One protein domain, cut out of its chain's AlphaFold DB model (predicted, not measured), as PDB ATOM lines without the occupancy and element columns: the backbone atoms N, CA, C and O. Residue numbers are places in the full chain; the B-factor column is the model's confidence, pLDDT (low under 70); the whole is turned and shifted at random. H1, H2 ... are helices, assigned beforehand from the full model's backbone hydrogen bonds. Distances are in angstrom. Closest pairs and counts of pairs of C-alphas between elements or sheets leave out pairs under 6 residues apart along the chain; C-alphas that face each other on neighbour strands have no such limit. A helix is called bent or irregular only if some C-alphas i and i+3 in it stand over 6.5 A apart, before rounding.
ATOM      1  N   TYR A   2      25.179  19.292  18.796       94.56
ATOM      2  CA  TYR A   2      26.620  19.612  18.723       94.56
ATOM      3  C   TYR A   2      27.046  20.329  17.424       94.56
ATOM      4  O   TYR A   2      27.634  21.403  17.471       94.56
ATOM      5  N   PHE A   3      26.676  19.801  16.252       95.88
ATOM      6  CA  PHE A   3      27.009  20.442  14.971       95.88
ATOM      7  C   PHE A   3      26.285  21.773  14.722       95.88
ATOM      8  O   PHE A   3      26.813  22.613  13.999       95.88
ATOM      9  N   ALA A   4      25.121  21.991  15.342       95.56
ATOM     10  CA  ALA A   4      24.434  23.280  15.289       95.56
ATOM     11  C   ALA A   4      25.208  24.335  16.101       95.56
ATOM     12  O   ALA A   4      25.482  25.413  15.583       95.56
ATOM     13  N   PHE A   5      25.690  23.973  17.299       95.12
ATOM     14  CA  PHE A   5      26.582  24.817  18.110       95.12
ATOM     15  C   PHE A   5      27.896  25.135  17.381       95.12
ATOM     16  O   PHE A   5      28.374  26.268  17.364       95.12
ATOM     17  N   LEU A   6      28.457  24.154  16.672       95.19
ATOM     18  CA  LEU A   6      29.611  24.377  15.799       95.19
ATOM     19  C   LEU A   6      29.284  25.147  14.507       95.19
ATOM     20  O   LEU A   6      30.187  25.357  13.702       95.19
ATOM     21  N   ARG A   7      28.029  25.570  14.295       95.88
ATOM     22  CA  ARG A   7      27.562  26.297  13.100       95.88
ATOM     23  C   ARG A   7      27.890  25.559  11.795       95.88
ATOM     24  O   ARG A   7      28.289  26.172  10.801       95.88
ATOM     25  N   ARG A   8      27.740  24.229  11.810       95.31
ATOM     26  CA  ARG A   8      27.974  23.323  10.674       95.31
ATOM     27  C   ARG A   8      26.639  22.785  10.163       95.31
ATOM     28  O   ARG A   8      26.258  21.665  10.511       95.31
ATOM     29  N   PRO A   9      25.909  23.572   9.358       95.00
ATOM     30  CA  PRO A   9      24.502  23.316   9.104       95.00
ATOM     31  C   PRO A   9      24.238  21.999   8.374       95.00
ATOM     32  O   PRO A   9      23.315  21.279   8.730       95.00
ATOM     33  N   LEU A  10      25.075  21.635   7.400       95.75
ATOM     34  CA  LEU A  10      24.890  20.398   6.637       95.75
ATOM     35  C   LEU A  10      25.091  19.153   7.508       95.75
ATOM     36  O   LEU A  10      24.295  18.224   7.440       95.75
ATOM     37  N   GLN A  11      26.096  19.166   8.390       96.69
ATOM     38  CA  GLN A  11      26.300  18.075   9.346       96.69
ATOM     39  C   GLN A  11      25.164  18.038  10.373       96.69
ATOM     40  O   GLN A  11      24.654  16.972  10.699       96.69
ATOM     41  N   ALA A  12      24.729  19.195  10.879       97.00
ATOM     42  CA  ALA A  12      23.596  19.256  11.796       97.00
ATOM     43  C   ALA A  12      22.330  18.661  11.161       97.00
ATOM     44  O   ALA A  12      21.689  17.816  11.787       97.00
ATOM     45  N   TRP A  13      22.029  19.043   9.919       96.88
ATOM     46  CA  TRP A  13      20.927  18.493   9.140       96.88
ATOM     47  C   TRP A  13      21.046  16.978   8.944       96.88
ATOM     48  O   TRP A  13      20.063  16.283   9.171       96.88
ATOM     49  N   GLU A  14      22.226  16.445   8.611       97.31
ATOM     50  CA  GLU A  14      22.434  15.001   8.413       97.31
ATOM     51  C   GLU A  14      22.009  14.191   9.650       97.31
ATOM     52  O   GLU A  14      21.247  13.228   9.549       97.31
ATOM     53  N   TYR A  15      22.428  14.623  10.844       97.31
ATOM     54  CA  TYR A  15      22.045  13.951  12.088       97.31
ATOM     55  C   TYR A  15      20.581  14.180  12.472       97.31
ATOM     56  O   TYR A  15      19.963  13.275  13.035       97.31
ATOM     57  N   ILE A  16      20.010  15.352  12.172       97.19
ATOM     58  CA  ILE A  16      18.571  15.605  12.357       97.19
ATOM     59  C   ILE A  16      17.760  14.671  11.452       97.19
ATOM     60  O   ILE A  16      16.807  14.044  11.914       97.19
ATOM     61  N   ASN A  17      18.159  14.519  10.190       96.38
ATOM     62  CA  ASN A  17      17.502  13.645   9.225       96.38
ATOM     63  C   ASN A  17      17.613  12.171   9.651       96.38
ATOM     64  O   ASN A  17      16.605  11.470   9.710       96.38
ATOM     65  N   ALA A  18      18.802  11.725  10.071       97.06
ATOM     66  CA  ALA A  18      19.008  10.370  10.582       97.06
ATOM     67  C   ALA A  18      18.176  10.080  11.847       97.06
ATOM     68  O   ALA A  18      17.616   8.990  11.984       97.06
ATOM     69  N   ALA A  19      18.071  11.043  12.769       97.12
ATOM     70  CA  ALA A  19      17.216  10.924  13.949       97.12
ATOM     71  C   ALA A  19      15.729  10.864  13.565       97.12
ATOM     72  O   ALA A  19      14.997  10.020  14.082       97.12
ATOM     73  N   SER A  20      15.310  11.690  12.606       97.00
ATOM     74  CA  SER A  20      13.945  11.710  12.076       97.00
ATOM     75  C   SER A  20      13.575  10.377  11.425       97.00
ATOM     76  O   SER A  20      12.535   9.812  11.745       97.00
ATOM     77  N   ALA A  21      14.448   9.817  10.584       95.75
ATOM     78  CA  ALA A  21      14.229   8.524   9.938       95.75
ATOM     79  C   ALA A  21      14.079   7.381  10.958       95.75
ATOM     80  O   ALA A  21      13.174   6.556  10.841       95.75
ATOM     81  N   LYS A  22      14.924   7.354  11.999       95.31
ATOM     82  CA  LYS A  22      14.806   6.378  13.096       95.31
ATOM     83  C   LYS A  22      13.514   6.561  13.887       95.31
ATOM     84  O   LYS A  22      12.871   5.577  14.233       95.31
ATOM     85  N   CYS A  23      13.122   7.804  14.148       94.88
ATOM     86  CA  CYS A  23      11.874   8.116  14.832       94.88
ATOM     87  C   CYS A  23      10.658   7.638  14.022       94.88
ATOM     88  O   CYS A  23       9.792   6.964  14.568       94.88
ATOM     89  N   LEU A  24      10.638   7.890  12.710       94.81
ATOM     90  CA  LEU A  24       9.594   7.398  11.807       94.81
ATOM     91  C   LEU A  24       9.512   5.868  11.783       94.81
ATOM     92  O   LEU A  24       8.410   5.321  11.779       94.81
ATOM     93  N   LEU A  25      10.658   5.180  11.798       93.94
ATOM     94  CA  LEU A  25      10.704   3.721  11.879       93.94
ATOM     95  C   LEU A  25      10.066   3.217  13.180       93.94
ATOM     96  O   LEU A  25       9.203   2.350  13.123       93.94
ATOM     97  N   LEU A  26      10.452   3.787  14.325       93.19
ATOM     98  CA  LEU A  26       9.923   3.392  15.633       93.19
ATOM     99  C   LEU A  26       8.422   3.678  15.766       93.19
ATOM    100  O   LEU A  26       7.692   2.853  16.294       93.19
ATOM    101  N   LEU A  27       7.945   4.803  15.225       91.06
ATOM    102  CA  LEU A  27       6.514   5.128  15.205       91.06
ATOM    103  C   LEU A  27       5.705   4.205  14.283       91.06
ATOM    104  O   LEU A  27       4.523   3.979  14.527       91.06
ATOM    105  N   SER A  28       6.321   3.689  13.215       90.81
ATOM    106  CA  SER A  28       5.656   2.789  12.263       90.81
ATOM    107  C   SER A  28       5.670   1.330  12.725       90.81
ATOM    108  O   SER A  28       4.761   0.574  12.393       90.81
ATOM    109  N   TYR A  29       6.702   0.939  13.473       90.94
ATOM    110  CA  TYR A  29       6.921  -0.418  13.965       90.94
ATOM    111  C   TYR A  29       7.238  -0.377  15.466       90.94
ATOM    112  O   TYR A  29       8.394  -0.592  15.853       90.94
ATOM    113  N   PRO A  30       6.240  -0.063  16.313       88.00
ATOM    114  CA  PRO A  30       6.443   0.004  17.753       88.00
ATOM    115  C   PRO A  30       6.859  -1.374  18.306       88.00
ATOM    116  O   PRO A  30       6.312  -2.395  17.874       88.00
ATOM    117  N   PRO A  31       7.822  -1.440  19.245       87.56
ATOM    118  CA  PRO A  31       8.213  -2.687  19.899       87.56
ATOM    119  C   PRO A  31       7.048  -3.340  20.661       87.56
ATOM    120  O   PRO A  31       6.233  -2.649  21.265       87.56
ATOM    121  N   GLU A  32       7.011  -4.676  20.724       85.00
ATOM    122  CA  GLU A  32       5.943  -5.417  21.428       85.00
ATOM    123  C   GLU A  32       5.842  -5.082  22.928       85.00
ATOM    124  O   GLU A  32       4.762  -5.149  23.509       85.00
ATOM    125  N   SER A  33       6.960  -4.712  23.560       86.31
ATOM    126  CA  SER A  33       7.059  -4.399  24.991       86.31
ATOM    127  C   SER A  33       7.332  -2.914  25.263       86.31
ATOM    128  O   SER A  33       8.055  -2.582  26.202       86.31
ATOM    129  N   GLU A  34       6.842  -2.020  24.405       88.31
ATOM    130  CA  GLU A  34       7.071  -0.582  24.544       88.31
ATOM    131  C   GLU A  34       6.313  -0.007  25.753       88.31
ATOM    132  O   GLU A  34       5.096  -0.156  25.880       88.31
ATOM    133  N   SER A  35       7.039   0.652  26.659       91.94
ATOM    134  CA  SER A  35       6.427   1.325  27.804       91.94
ATOM    135  C   SER A  35       5.795   2.661  27.394       91.94
ATOM    136  O   SER A  35       6.176   3.275  26.396       91.94
ATOM    137  N   THR A  36       4.864   3.170  28.204       90.50
ATOM    138  CA  THR A  36       4.304   4.521  28.014       90.50
ATOM    139  C   THR A  36       5.387   5.602  28.063       90.50
ATOM    140  O   THR A  36       5.317   6.590  27.335       90.50
ATOM    141  N   GLU A  37       6.421   5.399  28.881       92.19
ATOM    142  CA  GLU A  37       7.568   6.299  28.968       92.19
ATOM    143  C   GLU A  37       8.372   6.315  27.659       92.19
ATOM    144  O   GLU A  37       8.749   7.387  27.179       92.19
ATOM    145  N   ASP A  38       8.594   5.154  27.038       92.38
ATOM    146  CA  ASP A  38       9.298   5.061  25.755       92.38
ATOM    147  C   ASP A  38       8.512   5.734  24.623       92.38
ATOM    148  O   ASP A  38       9.094   6.484  23.834       92.38
ATOM    149  N   GLN A  39       7.186   5.582  24.605       92.19
ATOM    150  CA  GLN A  39       6.317   6.285  23.655       92.19
ATOM    151  C   GLN A  39       6.440   7.804  23.775       92.19
ATOM    152  O   GLN A  39       6.555   8.505  22.763       92.19
ATOM    153  N   GLU A  40       6.459   8.334  24.998       93.44
ATOM    154  CA  GLU A  40       6.624   9.772  25.218       93.44
ATOM    155  C   GLU A  40       8.033  10.262  24.859       93.44
ATOM    156  O   GLU A  40       8.173  11.357  24.301       93.44
ATOM    157  N   ARG A  41       9.082   9.452  25.070       93.75
ATOM    158  CA  ARG A  41      10.440   9.767  24.582       93.75
ATOM    159  C   ARG A  41      10.457   9.898  23.066       93.75
ATOM    160  O   ARG A  41      10.941  10.904  22.545       93.75
ATOM    161  N   ILE A  42       9.904   8.916  22.356       94.75
ATOM    162  CA  ILE A  42       9.866   8.904  20.889       94.75
ATOM    163  C   ILE A  42       9.052  10.090  20.372       94.75
ATOM    164  O   ILE A  42       9.500  10.788  19.462       94.75
ATOM    165  N   ARG A  43       7.911  10.395  20.997       95.25
ATOM    166  CA  ARG A  43       7.074  11.547  20.642       95.25
ATOM    167  C   ARG A  43       7.793  12.881  20.857       95.25
ATOM    168  O   ARG A  43       7.735  13.766  20.006       95.25
ATOM    169  N   ARG A  44       8.515  13.053  21.965       96.06
ATOM    170  CA  ARG A  44       9.308  14.270  22.223       96.06
ATOM    171  C   ARG A  44      10.479  14.407  21.245       96.06
ATOM    172  O   ARG A  44      10.763  15.518  20.787       96.06
ATOM    173  N   ILE A  45      11.117  13.295  20.871       96.19
ATOM    174  CA  ILE A  45      12.141  13.259  19.815       96.19
ATOM    175  C   ILE A  45      11.536  13.648  18.464       96.19
ATOM    176  O   ILE A  45      12.125  14.487  17.781       96.19
ATOM    177  N   PHE A  46      10.362  13.116  18.108       97.88
ATOM    178  CA  PHE A  46       9.633  13.475  16.891       97.88
ATOM    179  C   PHE A  46       9.448  14.989  16.787       97.88
ATOM    180  O   PHE A  46       9.892  15.605  15.821       97.88
ATOM    181  N   TRP A  47       8.857  15.612  17.809       98.19
ATOM    182  CA  TRP A  47       8.560  17.044  17.774       98.19
ATOM    183  C   TRP A  47       9.819  17.912  17.784       98.19
ATOM    184  O   TRP A  47       9.859  18.946  17.117       98.19
ATOM    185  N   SER A  48      10.877  17.470  18.469       97.19
ATOM    186  CA  SER A  48      12.181  18.139  18.427       97.19
ATOM    187  C   SER A  48      12.789  18.080  17.023       97.19
ATOM    188  O   SER A  48      13.245  19.095  16.500       97.19
ATOM    189  N   CYS A  49      12.753  16.909  16.385       97.88
ATOM    190  CA  CYS A  49      13.219  16.721  15.015       97.88
ATOM    191  C   CYS A  49      12.378  17.524  14.016       97.88
ATOM    192  O   CYS A  49      12.945  18.163  13.138       97.88
ATOM    193  N   TYR A  50      11.055  17.567  14.184       98.38
ATOM    194  CA  TYR A  50      10.153  18.360  13.350       98.38
ATOM    195  C   TYR A  50      10.486  19.853  13.417       98.38
ATOM    196  O   TYR A  50      10.548  20.510  12.375       98.38
ATOM    197  N   ILE A  51      10.739  20.387  14.620       98.00
ATOM    198  CA  ILE A  51      11.133  21.790  14.795       98.00
ATOM    199  C   ILE A  51      12.462  22.071  14.105       98.00
ATOM    200  O   ILE A  51      12.539  22.974  13.271       98.00
ATOM    201  N   LEU A  52      13.482  21.274  14.421       97.12
ATOM    202  CA  LEU A  52      14.830  21.477  13.906       97.12
ATOM    203  C   LEU A  52      14.892  21.293  12.385       97.12
ATOM    204  O   LEU A  52      15.460  22.134  11.699       97.12
ATOM    205  N   GLU A  53      14.289  20.240  11.833       96.94
ATOM    206  CA  GLU A  53      14.279  20.018  10.384       96.94
ATOM    207  C   GLU A  53      13.541  21.153   9.660       96.94
ATOM    208  O   GLU A  53      14.054  21.679   8.673       96.94
ATOM    209  N   SER A  54      12.389  21.591  10.180       96.69
ATOM    210  CA  SER A  54      11.621  22.697   9.589       96.69
ATOM    211  C   SER A  54      12.398  24.015   9.573       96.69
ATOM    212  O   SER A  54      12.320  24.760   8.598       96.69
ATOM    213  N   ASP A  55      13.148  24.314  10.636       95.69
ATOM    214  CA  ASP A  55      13.991  25.511  10.711       95.69
ATOM    215  C   ASP A  55      15.118  25.475   9.665       95.69
ATOM    216  O   ASP A  55      15.379  26.474   8.997       95.69
ATOM    217  N   TYR A  56      15.740  24.312   9.460       95.12
ATOM    218  CA  TYR A  56      16.787  24.142   8.452       95.12
ATOM    219  C   TYR A  56      16.247  24.199   7.022       95.12
ATOM    220  O   TYR A  56      16.849  24.849   6.171       95.12
ATOM    221  N   LEU A  57      15.113  23.551   6.749       93.81
ATOM    222  CA  LEU A  57      14.489  23.551   5.423       93.81
ATOM    223  C   LEU A  57      13.967  24.933   5.010       93.81
ATOM    224  O   LEU A  57      13.890  25.213   3.816       93.81
ATOM    225  N   ALA A  58      13.632  25.799   5.972       91.75
ATOM    226  CA  ALA A  58      13.255  27.182   5.685       91.75
ATOM    227  C   ALA A  58      14.415  27.989   5.069       91.75
ATOM    228  O   ALA A  58      14.173  28.820   4.196       91.75
ATOM    229  N   GLU A  59      15.658  27.711   5.476       90.88
ATOM    230  CA  GLU A  59      16.864  28.373   4.954       90.88
ATOM    231  C   GLU A  59      17.515  27.593   3.794       90.88
ATOM    232  O   GLU A  59      18.117  28.180   2.896       90.88
ATOM    233  N   LEU A  60      17.390  26.261   3.785       92.56
ATOM    234  CA  LEU A  60      18.016  25.348   2.823       92.56
ATOM    235  C   LEU A  60      16.965  24.440   2.173       92.56
ATOM    236  O   LEU A  60      16.976  23.218   2.333       92.56
ATOM    237  N   SER A  61      16.063  25.041   1.401       89.44
ATOM    238  CA  SER A  61      14.917  24.353   0.785       89.44
ATOM    239  C   SER A  61      15.283  23.224  -0.189       89.44
ATOM    240  O   SER A  61      14.447  22.370  -0.477       89.44
ATOM    241  N   GLY A  62      16.523  23.200  -0.688       90.12
ATOM    242  CA  GLY A  62      17.042  22.137  -1.551       90.12
ATOM    243  C   GLY A  62      17.486  20.867  -0.816       90.12
ATOM    244  O   GLY A  62      17.871  19.903  -1.474       90.12
ATOM    245  N   LEU A  63      17.474  20.850   0.522       93.62
ATOM    246  CA  LEU A  63      17.859  19.663   1.282       93.62
ATOM    247  C   LEU A  63      16.783  18.565   1.212       93.62
ATOM    248  O   LEU A  63      15.586  18.864   1.255       93.62
ATOM    249  N   PRO A  64      17.186  17.282   1.170       94.75
ATOM    250  CA  PRO A  64      16.251  16.174   1.292       94.75
ATOM    251  C   PRO A  64      15.456  16.226   2.605       94.75
ATOM    252  O   PRO A  64      15.999  16.472   3.684       94.75
ATOM    253  N   GLN A  65      14.159  15.950   2.516       93.81
ATOM    254  CA  GLN A  65      13.276  15.878   3.679       93.81
ATOM    255  C   GLN A  65      13.233  14.443   4.204       93.81
ATOM    256  O   GLN A  65      13.117  13.505   3.413       93.81
ATOM    257  N   SER A  66      13.270  14.254   5.525       95.00
ATOM    258  CA  SER A  66      13.104  12.921   6.131       95.00
ATOM    259  C   SER A  66      11.687  12.362   5.974       95.00
ATOM    260  O   SER A  66      11.474  11.156   6.067       95.00
ATOM    261  N   GLY A  67      10.705  13.241   5.744       94.38
ATOM    262  CA  GLY A  67       9.285  12.904   5.721       94.38
ATOM    263  C   GLY A  67       8.578  13.113   7.060       94.38
ATOM    264  O   GLY A  67       7.371  12.883   7.127       94.38
ATOM    265  N   ILE A  68       9.272  13.601   8.097       96.25
ATOM    266  CA  ILE A  68       8.691  13.819   9.430       96.25
ATOM    267  C   ILE A  68       7.479  14.761   9.402       96.25
ATOM    268  O   ILE A  68       6.471  14.511  10.058       96.25
ATOM    269  N   ALA A  69       7.522  15.784   8.544       95.19
ATOM    270  CA  ALA A  69       6.428  16.731   8.357       95.19
ATOM    271  C   ALA A  69       5.138  16.086   7.806       95.19
ATOM    272  O   ALA A  69       4.064  16.656   7.968       95.19
ATOM    273  N   ARG A  70       5.209  14.904   7.173       94.75
ATOM    274  CA  ARG A  70       4.040  14.232   6.572       94.75
ATOM    275  C   ARG A  70       3.100  13.617   7.603       94.75
ATOM    276  O   ARG A  70       1.918  13.481   7.313       94.75
ATOM    277  N   ILE A  71       3.621  13.223   8.764       95.00
ATOM    278  CA  ILE A  71       2.837  12.588   9.837       95.00
ATOM    279  C   ILE A  71       2.585  13.537  11.015       95.00
ATOM    280  O   ILE A  71       2.084  13.126  12.058       95.00
ATOM    281  N   GLU A  72       2.939  14.810  10.854       96.06
ATOM    282  CA  GLU A  72       2.788  15.868  11.854       96.06
ATOM    283  C   GLU A  72       1.363  15.938  12.405       96.06
ATOM    284  O   GLU A  72       1.165  15.922  13.615       96.06
ATOM    285  N   SER A  73       0.366  15.928  11.519       94.62
ATOM    286  CA  SER A  73      -1.042  16.060  11.895       94.62
ATOM    287  C   SER A  73      -1.614  14.828  12.595       94.62
ATOM    288  O   SER A  73      -2.617  14.942  13.292       94.62
ATOM    289  N   SER A  74      -1.017  13.652  12.383       94.38
ATOM    290  CA  SER A  74      -1.435  12.386  13.001       94.38
ATOM    291  C   SER A  74      -0.629  12.033  14.249       94.38
ATOM    292  O   SER A  74      -0.981  11.088  14.950       94.38
ATOM    293  N   THR A  75       0.456  12.757  14.526       94.88
ATOM    294  CA  THR A  75       1.291  12.504  15.700       94.88
ATOM    295  C   THR A  75       0.715  13.254  16.902       94.88
ATOM    296  O   THR A  75       0.508  14.465  16.813       94.88
ATOM    297  N   PRO A  76       0.450  12.588  18.040       95.38
ATOM    298  CA  PRO A  76      -0.053  13.273  19.226       95.38
ATOM    299  C   PRO A  76       0.951  14.307  19.748       95.38
ATOM    300  O   PRO A  76       2.165  14.153  19.585       95.38
ATOM    301  N   LEU A  77       0.459  15.350  20.420       96.94
ATOM    302  CA  LEU A  77       1.325  16.291  21.132       96.94
ATOM    303  C   LEU A  77       2.015  15.604  22.330       96.94
ATOM    304  O   LEU A  77       1.476  14.628  22.865       96.94
TER     305      LEU A  77
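Overview. This is residues 2 to 77 of the 327 residues of an uncharacterized protein of Colletotrichum tanaceti (UniProt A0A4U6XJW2). A long helical hairpin, its two helices H2 and H3 running opposite ways and crossing at 37 degrees, has the short helix H1 at the first end of H2, and a short helix, H4, packed on the middle of H3 at residues 46 to 50. The turn of the hairpin sticks out at one end with residues 32 to 37, of which 36 and 37 belong to H3. The printed part has 76 residues with four named helices, in the order H1, H2, H3, H4, and no named strand; its class is all helix. The whole is compact, with a radius of gyration of the C-alphas of 13.0 A, and elongated, with spans of 38 by 24 by 18 A.

Along the chain. Find C-alpha 2 at (26.620, 19.612, 18.723), where H1, residues 2 to 5, begins. After a tight link of 3 residues, H2 takes residues 9 to 28 and covers 28.0 A from first to last C-alpha. Look next for C-alpha 36 at (4.304, 4.521, 28.014): there H3 begins, the longest helix, residues 36 to 59, 35.5 A long. H4, residues 68 to 74, ends at C-alpha 74 at (-1.435, 12.386, 13.001). It is irregular: C-alphas 70 and 73 are 7.6 A apart.

Arrangement. Begin with H2, the hub, which touches the three other helices. H2 and H3 touch and form a helical hairpin; their closest C-alphas, those of Ser 20 and Cys 49, are 5.9 A apart. Their tilt of 37 degrees, opposite ways, is only just steep. H3 touches H4 with residues 46 to 50 alone; the closest C-alphas, of Tyr 50 and Ile 68, are 6.2 A apart, at a steep tilt of 53 degrees, opposite ways. H2, with residues 20 to 24 alone, only just touches H4, with 3 pairs of C-alphas within 8 A, the closest those of Ser 20 and Ile 68 at 6.2 A; the tilt is a steep 39 degrees, the same way. The packing of these helices is mostly crossed, with no shallow tilt among the three pairs. At residues 9 to 12 of H2, look for H1, which touches it only at the corner by their link; the closest C-alphas, of Phe 3 and Ala 12, are 4.8 A apart. H1 is apart from H3 and from H4. In H2 every O i to N i+4 pair is within hydrogen-bond range, in H3 19 of 20 are, in H4 0 of 3, beside 2 of 4 O i to N i+3 pairs, and H1 is too short for an O i to N i+4 pair.

Size, cuts and confidence. Look at Ser 33 and Glu 59 for the two C-alphas farthest apart, 39.6 A. The printed part has no cut, and no link is long: H2 to H3 and H3 to H4 are short links of 7 and 8 residues. Mean pLDDT of the printed part is 94.4, and no printed residue is under 70.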